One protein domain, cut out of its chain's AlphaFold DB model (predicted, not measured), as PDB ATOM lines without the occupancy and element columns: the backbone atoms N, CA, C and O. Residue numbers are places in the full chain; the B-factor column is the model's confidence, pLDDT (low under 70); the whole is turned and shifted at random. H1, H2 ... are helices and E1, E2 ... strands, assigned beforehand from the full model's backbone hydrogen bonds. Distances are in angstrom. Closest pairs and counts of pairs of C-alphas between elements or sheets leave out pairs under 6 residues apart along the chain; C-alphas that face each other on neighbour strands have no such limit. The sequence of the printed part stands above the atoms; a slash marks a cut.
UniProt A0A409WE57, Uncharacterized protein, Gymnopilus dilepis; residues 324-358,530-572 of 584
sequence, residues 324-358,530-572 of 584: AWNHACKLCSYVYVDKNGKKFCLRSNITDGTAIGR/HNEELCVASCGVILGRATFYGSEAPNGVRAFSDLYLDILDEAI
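What this domain is: This is residues 324 to 358 and 530 to 572 of the 584 residues of an uncharacterized protein of Gymnopilus dilepis (UniProt A0A409WE57). A strongly twisted antiparallel sheet, E3-E4-E5, has H1 slantwise over one face, making two layers. The hairpin E1-E2 prolongs it into a rod, E2 running on into E3. The printed part has 78 residues with five named strands, then one named helix, class mixed. It is only just loose, close to compact: radius of gyration of the C-alphas 14.2 A, spans 48 by 23 by 20 A.

Where its parts are: E3 is residues 349 to 354, E4 531 to 537 (18.9 A), E5 542 to 548. E1, 333 to 337, begins at C-alpha (24.539, -12.283, 32.670); E2 is 343 to 347. H1, 554 to 571 (25.7 A), ends at C-alpha (22.016, 3.577, 28.150).

How they stand to each other: Between the antiparallel neighbours E3 and E4, N 350 and O 536 are within hydrogen-bond range at 2.8 A; in the hairpin E4-E5, N 533 and O 546 are within hydrogen-bond range at 2.8 A. H1's height over the sheet is 10.6 A; its closest C-alphas to E5 are Phe 560 and Ala 546, 7.3 A. H1 has 10 of 14 O i to N i+4 pairs within hydrogen-bond range and a kink of 41 degrees near residue 561. In E1-E2, N 334 and O 346 are 2.8 A apart. E1 and H1 are apart.

The domain as a whole: Residues 359 to 529 are not printed; C-alphas 358 and 530 are 8.2 A apart. Of the links printed whole, none is long. Residues 564 to 572 have pLDDT under 70.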
ATOM      1  N   ALA A 324      15.033  -2.372  40.416       84.62
ATOM      2  CA  ALA A 324      16.087  -3.223  39.881       84.62
ATOM      3  C   ALA A 324      15.858  -3.628  38.411       84.62
ATOM      4  O   ALA A 324      16.349  -4.669  37.973       84.62
ATOM      5  N   TRP A 325      15.126  -2.821  37.636       85.00
ATOM      6  CA  TRP A 325      14.769  -3.134  36.245       85.00
ATOM      7  C   TRP A 325      15.984  -3.433  35.345       85.00
ATOM      8  O   TRP A 325      15.909  -4.268  34.447       85.00
ATOM      9  N   ASN A 326      17.125  -2.781  35.599       81.94
ATOM     10  CA  ASN A 326      18.364  -2.939  34.833       81.94
ATOM     11  C   ASN A 326      19.351  -3.941  35.454       81.94
ATOM     12  O   ASN A 326      20.507  -3.991  35.022       81.94
ATOM     13  N   HIS A 327      18.922  -4.729  36.447       83.94
ATOM     14  CA  HIS A 327      19.793  -5.623  37.204       83.94
ATOM     15  C   HIS A 327      20.646  -6.530  36.302       83.94
ATOM     16  O   HIS A 327      20.163  -7.181  35.371       83.94
ATOM     17  N   ALA A 328      21.941  -6.584  36.613       82.69
ATOM     18  CA  ALA A 328      22.947  -7.312  35.856       82.69
ATOM     19  C   ALA A 328      23.999  -7.901  36.804       82.69
ATOM     20  O   ALA A 328      24.965  -7.234  37.172       82.69
ATOM     21  N   CYS A 329      23.826  -9.155  37.220       82.69
ATOM     22  CA  CYS A 329      24.826  -9.871  38.014       82.69
ATOM     23  C   CYS A 329      25.437 -11.042  37.234       82.69
ATOM     24  O   CYS A 329      24.913 -11.466  36.205       82.69
ATOM     25  N   LYS A 330      26.528 -11.614  37.759       84.00
ATOM     26  CA  LYS A 330      27.230 -12.760  37.148       84.00
ATOM     27  C   LYS A 330      26.377 -14.033  37.058       84.00
ATOM     28  O   LYS A 330      26.708 -14.913  36.274       84.00
ATOM     29  N   LEU A 331      25.306 -14.135  37.850       85.44
ATOM     30  CA  LEU A 331      24.341 -15.238  37.757       85.44
ATOM     31  C   LEU A 331      23.366 -15.044  36.591       85.44
ATOM     32  O   LEU A 331      22.962 -16.012  35.962       85.44
ATOM     33  N   CYS A 332      22.988 -13.796  36.305       84.56
ATOM     34  CA  CYS A 332      21.985 -13.479  35.286       84.56
ATOM     35  C   CYS A 332      22.595 -13.139  33.928       84.56
ATOM     36  O   CYS A 332      21.876 -13.118  32.935       84.56
ATOM     37  N   SER A 333      23.879 -12.785  33.875       85.81
ATOM     38  CA  SER A 333      24.539 -12.283  32.670       85.81
ATOM     39  C   SER A 333      25.848 -13.018  32.386       85.81
ATOM     40  O   SER A 333      26.709 -13.135  33.256       85.81
ATOM     41  N   TYR A 334      26.015 -13.454  31.138       86.06
ATOM     42  CA  TYR A 334      27.230 -14.062  30.608       86.06
ATOM     43  C   TYR A 334      27.804 -13.199  29.483       86.06
ATOM     44  O   TYR A 334      27.172 -13.010  28.443       86.06
ATOM     45  N   VAL A 335      29.011 -12.672  29.689       85.69
ATOM     46  CA  VAL A 335      29.706 -11.831  28.709       85.69
ATOM     47  C   VAL A 335      30.765 -12.659  27.991       85.69
ATOM     48  O   VAL A 335      31.595 -13.295  28.638       85.69
ATOM     49  N   TYR A 336      30.764 -12.625  26.661       85.69
ATOM     50  CA  TYR A 336      31.752 -13.307  25.825       85.69
ATOM     51  C   TYR A 336      32.232 -12.409  24.686       85.69
ATOM     52  O   TYR A 336      31.621 -11.388  24.379       85.69
ATOM     53  N   VAL A 337      33.354 -12.772  24.073       90.62
ATOM     54  CA  VAL A 337      33.923 -12.065  22.920       90.62
ATOM     55  C   VAL A 337      33.832 -12.983  21.712       90.62
ATOM     56  O   VAL A 337      34.187 -14.159  21.806       90.62
ATOM     57  N   ASP A 338      33.322 -12.474  20.594       89.94
ATOM     58  CA  ASP A 338      33.276 -13.229  19.348       89.94
ATOM     59  C   ASP A 338      34.656 -13.318  18.673       89.94
ATOM     60  O   ASP A 338      35.658 -12.752  19.115       89.94
ATOM     61  N   LYS A 339      34.702 -14.030  17.544       91.56
ATOM     62  CA  LYS A 339      35.923 -14.224  16.749       91.56
ATOM     63  C   LYS A 339      36.469 -12.926  16.133       91.56
ATOM     64  O   LYS A 339      37.629 -12.902  15.738       91.56
ATOM     65  N   ASN A 340      35.654 -11.875  16.051       91.44
ATOM     66  CA  ASN A 340      36.010 -10.569  15.501       91.44
ATOM     67  C   ASN A 340      36.420  -9.568  16.599       91.44
ATOM     68  O   ASN A 340      36.663  -8.401  16.300       91.44
ATOM     69  N   GLY A 341      36.476  -9.995  17.866       87.19
ATOM     70  CA  GLY A 341      36.783  -9.129  19.005       87.19
ATOM     71  C   GLY A 341      35.586  -8.325  19.530       87.19
ATOM     72  O   GLY A 341      35.756  -7.507  20.436       87.19
ATOM     73  N   LYS A 342      34.375  -8.542  19.003       87.50
ATOM     74  CA  LYS A 342      33.152  -7.880  19.465       87.50
ATOM     75  C   LYS A 342      32.644  -8.552  20.741       87.50
ATOM     76  O   LYS A 342      32.506  -9.771  20.806       87.50
ATOM     77  N   LYS A 343      32.357  -7.748  21.765       81.50
ATOM     78  CA  LYS A 343      31.797  -8.222  23.038       81.50
ATOM     79  C   LYS A 343      30.282  -8.415  22.914       81.50
ATOM     80  O   LYS A 343      29.597  -7.564  22.355       81.50
ATOM     81  N   PHE A 344      29.785  -9.519  23.460       81.25
ATOM     82  CA  PHE A 344      28.377  -9.903  23.548       81.25
ATOM     83  C   PHE A 344      28.018 -10.237  24.998       81.25
ATOM     84  O   PHE A 344      28.873 -10.629  25.785       81.25
ATOM     85  N   CYS A 345      26.763 -10.010  25.377       80.62
ATOM     86  CA  CYS A 345      26.241 -10.193  26.722       80.62
ATOM     87  C   CYS A 345      24.921 -10.924  26.565       80.62
ATOM     88  O   CYS A 345      23.981 -10.407  25.969       80.62
ATOM     89  N   LEU A 346      24.873 -12.141  27.080       83.44
ATOM     90  CA  LEU A 346      23.662 -12.924  27.175       83.44
ATOM     91  C   LEU A 346      23.070 -12.687  28.559       83.44
ATOM     92  O   LEU A 346      23.731 -12.974  29.556       83.44
ATOM     93  N   ARG A 347      21.851 -12.150  28.624       82.25
ATOM     94  CA  ARG A 347      21.103 -11.990  29.874       82.25
ATOM     95  C   ARG A 347      19.945 -12.981  29.898       82.25
ATOM     96  O   ARG A 347      19.195 -13.068  28.932       82.25
ATOM     97  N   SER A 348      19.844 -13.737  30.984       84.12
ATOM     98  CA  SER A 348      18.809 -14.747  31.196       84.12
ATOM     99  C   SER A 348      17.742 -14.226  32.153       84.12
ATOM    100  O   SER A 348      18.044 -13.868  33.298       84.12
ATOM    101  N   ASN A 349      16.496 -14.250  31.687       84.81
ATOM    102  CA  ASN A 349      15.310 -13.861  32.436       84.81
ATOM    103  C   ASN A 349      14.291 -15.006  32.380       84.81
ATOM    104  O   ASN A 349      14.202 -15.723  31.386       84.81
ATOM    105  N   ILE A 350      13.526 -15.157  33.452       87.31
ATOM    106  CA  ILE A 350      12.403 -16.079  33.585       87.31
ATOM    107  C   ILE A 350      11.142 -15.224  33.566       87.31
ATOM    108  O   ILE A 350      11.118 -14.156  34.183       87.31
ATOM    109  N   THR A 351      10.112 -15.674  32.862       86.75
ATOM    110  CA  THR A 351       8.794 -15.054  32.953       86.75
ATOM    111  C   THR A 351       7.799 -16.053  33.518       86.75
ATOM    112  O   THR A 351       7.913 -17.252  33.258       86.75
ATOM    113  N   ASP A 352       6.926 -15.571  34.396       85.12
ATOM    114  CA  ASP A 352       5.916 -16.391  35.059       85.12
ATOM    115  C   ASP A 352       4.660 -15.569  35.338       85.12
ATOM    116  O   ASP A 352       4.719 -14.375  35.667       85.12
ATOM    117  N   GLY A 353       3.521 -16.235  35.213       83.56
ATOM    118  CA  GLY A 353       2.207 -15.642  35.299       83.56
ATOM    119  C   GLY A 353       1.581 -15.796  36.669       83.56
ATOM    120  O   GLY A 353       1.334 -16.901  37.145       83.56
ATOM    121  N   THR A 354       1.193 -14.680  37.283       81.50
ATOM    122  CA  THR A 354       0.283 -14.737  38.433       81.50
ATOM    123  C   THR A 354      -1.161 -14.685  37.946       81.50
ATOM    124  O   THR A 354      -1.549 -13.777  37.202       81.50
ATOM    125  N   ALA A 355      -1.977 -15.653  38.374       74.75
ATOM    126  CA  ALA A 355      -3.382 -15.795  37.985       74.75
ATOM    127  C   ALA A 355      -4.287 -14.726  38.638       74.75
ATOM    128  O   ALA A 355      -5.212 -15.019  39.393       74.75
ATOM    129  N   ILE A 356      -4.011 -13.451  38.361       74.00
ATOM    130  CA  ILE A 356      -4.791 -12.290  38.796       74.00
ATOM    131  C   ILE A 356      -5.564 -11.770  37.580       74.00
ATOM    132  O   ILE A 356      -5.262 -10.727  36.999       74.00
ATOM    133  N   GLY A 357      -6.572 -12.530  37.153       74.69
ATOM    134  CA  GLY A 357      -7.421 -12.129  36.035       74.69
ATOM    135  C   GLY A 357      -8.280 -10.919  36.408       74.69
ATOM    136  O   GLY A 357      -8.984 -10.946  37.419       74.69
ATOM    137  N   ARG A 358      -8.292  -9.869  35.585       84.12
ATOM    138  CA  ARG A 358      -9.162  -8.687  35.720       84.12
ATOM    139  C   ARG A 358     -10.179  -8.654  34.582       84.12
ATOM    140  O   ARG A 358      -9.802  -8.998  33.467       84.12
ATOM    141  N   HIS A 530      -5.457 -12.599  30.924       86.81
ATOM    142  CA  HIS A 530      -4.836 -13.911  31.054       86.81
ATOM    143  C   HIS A 530      -4.150 -14.033  32.420       86.81
ATOM    144  O   HIS A 530      -4.503 -14.879  33.234       86.81
ATOM    145  N   ASN A 531      -3.238 -13.109  32.706       88.31
ATOM    146  CA  ASN A 531      -2.436 -13.095  33.919       88.31
ATOM    147  C   ASN A 531      -1.781 -11.715  34.112       88.31
ATOM    148  O   ASN A 531      -1.821 -10.843  33.235       88.31
ATOM    149  N   GLU A 532      -1.190 -11.515  35.285       87.94
ATOM    150  CA  GLU A 532      -0.165 -10.494  35.491       87.94
ATOM    151  C   GLU A 532       1.194 -11.192  35.384       87.94
ATOM    152  O   GLU A 532       1.565 -11.974  36.265       87.94
ATOM    153  N   GLU A 533       1.897 -10.924  34.287       89.25
ATOM    154  CA  GLU A 533       3.196 -11.497  33.947       89.25
ATOM    155  C   GLU A 533       4.296 -10.801  34.749       89.25
ATOM    156  O   GLU A 533       4.393  -9.568  34.760       89.25
ATOM    157  N   LEU A 534       5.157 -11.583  35.389       89.44
ATOM    158  CA  LEU A 534       6.384 -11.113  36.019       89.44
ATOM    159  C   LEU A 534       7.577 -11.463  35.138       89.44
ATOM    160  O   LEU A 534       7.676 -12.576  34.638       89.44
ATOM    161  N   CYS A 535       8.518 -10.532  34.996       87.94
ATOM    162  CA  CYS A 535       9.847 -10.823  34.470       87.94
ATOM    163  C   CYS A 535      10.839 -10.813  35.628       87.94
ATOM    164  O   CYS A 535      10.966  -9.810  36.335       87.94
ATOM    165  N   VAL A 536      11.538 -11.924  35.828       89.00
ATOM    166  CA  VAL A 536      12.438 -12.151  36.956       89.00
ATOM    167  C   VAL A 536      13.806 -12.563  36.424       89.00
ATOM    168  O   VAL A 536      13.933 -13.458  35.594       89.00
ATOM    169  N   ALA A 537      14.860 -11.910  36.893       87.75
ATOM    170  CA  ALA A 537      16.226 -12.306  36.589       87.75
ATOM    171  C   ALA A 537      16.522 -13.691  37.192       87.75
ATOM    172  O   ALA A 537      15.943 -14.069  38.209       87.75
ATOM    173  N   SER A 538      17.481 -14.436  36.635       88.69
ATOM    174  CA  SER A 538      17.821 -15.784  37.141       88.69
ATOM    175  C   SER A 538      18.263 -15.827  38.618       88.69
ATOM    176  O   SER A 538      18.266 -16.892  39.225       88.69
ATOM    177  N   CYS A 539      18.616 -14.689  39.223       88.62
ATOM    178  CA  CYS A 539      18.933 -14.565  40.648       88.62
ATOM    179  C   CYS A 539      17.725 -14.204  41.540       88.62
ATOM    180  O   CYS A 539      17.922 -13.901  42.713       88.62
ATOM    181  N   GLY A 540      16.500 -14.183  41.003       88.25
ATOM    182  CA  GLY A 540      15.267 -13.899  41.752       88.25
ATOM    183  C   GLY A 540      14.874 -12.420  41.845       88.25
ATOM    184  O   GLY A 540      13.900 -12.087  42.513       88.25
ATOM    185  N   VAL A 541      15.602 -11.518  41.181       88.38
ATOM    186  CA  VAL A 541      15.283 -10.080  41.161       88.38
ATOM    187  C   VAL A 541      14.166  -9.805  40.158       88.38
ATOM    188  O   VAL A 541      14.290 -10.162  38.989       88.38
ATOM    189  N   ILE A 542      13.092  -9.140  40.589       88.06
ATOM    190  CA  ILE A 542      11.992  -8.739  39.700       88.06
ATOM    191  C   ILE A 542      12.449  -7.560  38.834       88.06
ATOM    192  O   ILE A 542      12.799  -6.498  39.346       88.06
ATOM    193  N   LEU A 543      12.421  -7.756  37.517       85.31
ATOM    194  CA  LEU A 543      12.823  -6.773  36.511       85.31
ATOM    195  C   LEU A 543      11.641  -5.929  36.028       85.31
ATOM    196  O   LEU A 543      11.792  -4.741  35.762       85.31
ATOM    197  N   GLY A 544      10.455  -6.530  35.935       87.06
ATOM    198  CA  GLY A 544       9.263  -5.879  35.399       87.06
ATOM    199  C   GLY A 544       7.995  -6.666  35.698       87.06
ATOM    200  O   GLY A 544       8.054  -7.849  36.040       87.06
ATOM    201  N   ARG A 545       6.839  -6.012  35.549       88.94
ATOM    202  CA  ARG A 545       5.531  -6.683  35.594       88.94
ATOM    203  C   ARG A 545       4.552  -6.084  34.590       88.94
ATOM    204  O   ARG A 545       4.452  -4.862  34.508       88.94
ATOM    205  N   ALA A 546       3.784  -6.905  33.883       88.62
ATOM    206  CA  ALA A 546       2.833  -6.429  32.882       88.62
ATOM    207  C   ALA A 546       1.562  -7.281  32.824       88.62
ATOM    208  O   ALA A 546       1.596  -8.495  32.974       88.62
ATOM    209  N   THR A 547       0.427  -6.649  32.526       89.00
ATOM    210  CA  THR A 547      -0.841  -7.361  32.344       89.00
ATOM    211  C   THR A 547      -0.937  -7.953  30.939       89.00
ATOM    212  O   THR A 547      -0.855  -7.228  29.942       89.00
ATOM    213  N   PHE A 548      -1.175  -9.258  30.847       88.50
ATOM    214  CA  PHE A 548      -1.339  -9.993  29.593       88.50
ATOM    215  C   PHE A 548      -2.827 -10.296  29.362       88.50
ATOM    216  O   PHE A 548      -3.566 -10.635  30.283       88.50
ATOM    217  N   TYR A 549      -3.314 -10.130  28.128       85.50
ATOM    218  CA  TYR A 549      -4.759 -10.152  27.824       85.50
ATOM    219  C   TYR A 549      -5.226 -11.411  27.082       85.50
ATOM    220  O   TYR A 549      -6.386 -11.801  27.225       85.50
ATOM    221  N   GLY A 550      -4.361 -12.004  26.258       78.69
ATOM    222  CA  GLY A 550      -4.710 -13.097  25.347       78.69
ATOM    223  C   GLY A 550      -4.015 -14.406  25.684       78.69
ATOM    224  O   GLY A 550      -4.691 -15.407  25.894       78.69
ATOM    225  N   SER A 551      -2.683 -14.391  25.724       79.38
ATOM    226  CA  SER A 551      -1.849 -15.556  26.024       79.38
ATOM    227  C   SER A 551      -0.424 -15.143  26.394       79.38
ATOM    228  O   SER A 551       0.014 -14.035  26.077       79.38
ATOM    229  N   GLU A 552       0.319 -16.081  26.981       83.19
ATOM    230  CA  GLU A 552       1.772 -16.024  27.210       83.19
ATOM    231  C   GLU A 552       2.579 -16.476  25.975       83.19
ATOM    232  O   GLU A 552       3.695 -16.983  26.072       83.19
ATOM    233  N   ALA A 553       2.022 -16.325  24.767       85.62
ATOM    234  CA  ALA A 553       2.713 -16.745  23.553       85.62
ATOM    235  C   ALA A 553       4.071 -16.022  23.398       85.62
ATOM    236  O   ALA A 553       4.189 -14.858  23.798       85.62
ATOM    237  N   PRO A 554       5.071 -16.631  22.725       85.62
ATOM    238  CA  PRO A 554       6.417 -16.059  22.590       85.62
ATOM    239  C   PRO A 554       6.452 -14.605  22.094       85.62
ATOM    240  O   PRO A 554       7.302 -13.822  22.507       85.62
ATOM    241  N   ASN A 555       5.498 -14.212  21.243       85.31
ATOM    242  CA  ASN A 555       5.370 -12.832  20.770       85.31
ATOM    243  C   ASN A 555       4.984 -11.843  21.885       85.31
ATOM    244  O   ASN A 555       5.474 -10.716  21.885       85.31
ATOM    245  N   GLY A 556       4.121 -12.245  22.823       83.94
ATOM    246  CA  GLY A 556       3.738 -11.430  23.978       83.94
ATOM    247  C   GLY A 556       4.913 -11.221  24.930       83.94
ATOM    248  O   GLY A 556       5.204 -10.087  25.306       83.94
ATOM    249  N   VAL A 557       5.652 -12.296  25.219       84.62
ATOM    250  CA  VAL A 557       6.872 -12.255  26.043       84.62
ATOM    251  C   VAL A 557       7.961 -11.399  25.393       84.62
ATOM    252  O   VAL A 557       8.607 -10.598  26.069       84.62
ATOM    253  N   ARG A 558       8.134 -11.504  24.068       84.88
ATOM    254  CA  ARG A 558       9.048 -10.637  23.316       84.88
ATOM    255  C   ARG A 558       8.660  -9.164  23.448       84.88
ATOM    256  O   ARG A 558       9.493  -8.371  23.855       84.88
ATOM    257  N   ALA A 559       7.401  -8.814  23.182       84.69
ATOM    258  CA  ALA A 559       6.937  -7.428  23.276       84.69
ATOM    259  C   ALA A 559       7.076  -6.850  24.695       84.69
ATOM    260  O   ALA A 559       7.346  -5.665  24.853       84.69
ATOM    261  N   PHE A 560       6.896  -7.678  25.728       85.06
ATOM    262  CA  PHE A 560       7.174  -7.287  27.110       85.06
ATOM    263  C   PHE A 560       8.673  -7.065  27.349       85.06
ATOM    264  O   PHE A 560       9.051  -6.095  27.997       85.06
ATOM    265  N   SER A 561       9.527  -7.923  26.786       80.19
ATOM    266  CA  SER A 561      10.984  -7.798  26.900       80.19
ATOM    267  C   SER A 561      11.528  -6.546  26.203       80.19
ATOM    268  O   SER A 561      12.397  -5.864  26.743       80.19
ATOM    269  N   ASP A 562      10.964  -6.197  25.047       80.25
ATOM    270  CA  ASP A 562      11.356  -5.017  24.269       80.25
ATOM    271  C   ASP A 562      11.181  -3.708  25.079       80.25
ATOM    272  O   ASP A 562      11.987  -2.790  24.940       80.25
ATOM    273  N   LEU A 563      10.226  -3.646  26.027       77.12
ATOM    274  CA  LEU A 563       9.979  -2.462  26.876       77.12
ATOM    275  C   LEU A 563      11.180  -2.021  27.731       77.12
ATOM    276  O   LEU A 563      11.204  -0.877  28.188       77.12
ATOM    277  N   TYR A 564      12.145  -2.906  27.986       69.75
ATOM    278  CA  TYR A 564      13.366  -2.574  28.726       69.75
ATOM    279  C   TYR A 564      14.655  -2.854  27.944       69.75
ATOM    280  O   TYR A 564      15.695  -2.296  28.295       69.75
ATOM    281  N   LEU A 565      14.619  -3.679  26.893       66.81
ATOM    282  CA  LEU A 565      15.784  -3.938  26.039       66.81
ATOM    283  C   LEU A 565      16.155  -2.720  25.183       66.81
ATOM    284  O   LEU A 565      17.337  -2.388  25.116       66.81
ATOM    285  N   ASP A 566      15.169  -1.994  24.646       59.22
ATOM    286  CA  ASP A 566      15.415  -0.776  23.856       59.22
ATOM    287  C   ASP A 566      16.151   0.301  24.681       59.22
ATOM    288  O   ASP A 566      17.001   1.032  24.180       59.22
ATOM    289  N   ILE A 567      15.884   0.351  25.991       58.47
ATOM    290  CA  ILE A 567      16.523   1.286  26.928       58.47
ATOM    291  C   ILE A 567      17.969   0.861  27.235       58.47
ATOM    292  O   ILE A 567      18.833   1.706  27.471       58.47
ATOM    293  N   LEU A 568      18.264  -0.442  27.234       56.72
ATOM    294  CA  LEU A 568      19.612  -0.962  27.487       56.72
ATOM    295  C   LEU A 568      20.568  -0.703  26.316       56.72
ATOM    296  O   LEU A 568      21.749  -0.450  26.566       56.72
ATOM    297  N   ASP A 569      20.063  -0.716  25.080       52.78
ATOM    298  CA  ASP A 569      20.849  -0.406  23.879       52.78
ATOM    299  C   ASP A 569      21.262   1.079  23.812       52.78
ATOM    300  O   ASP A 569      22.323   1.398  23.268       52.78
ATOM    301  N   GLU A 570      20.489   1.987  24.422       46.28
ATOM    302  CA  GLU A 570      20.812   3.421  24.491       46.28
ATOM    303  C   GLU A 570      21.649   3.820  25.727       46.28
ATOM    304  O   GLU A 570      22.384   4.809  25.677       46.28
ATOM    305  N   ALA A 571      21.567   3.078  26.842       44.28
ATOM    306  CA  ALA A 571      22.016   3.577  28.150       44.28
ATOM    307  C   ALA A 571      23.384   3.076  28.656       44.28
ATOM    308  O   ALA A 571      23.882   3.626  29.641       44.28
ATOM    309  N   ILE A 572      24.014   2.052  28.060       45.22
ATOM    310  CA  ILE A 572      25.217   1.440  28.662       45.22
ATOM    311  C   ILE A 572      26.345   1.237  27.636       45.22
ATOM    312  O   ILE A 572      26.317   0.279  26.861       45.22
TER     313      ILE A 572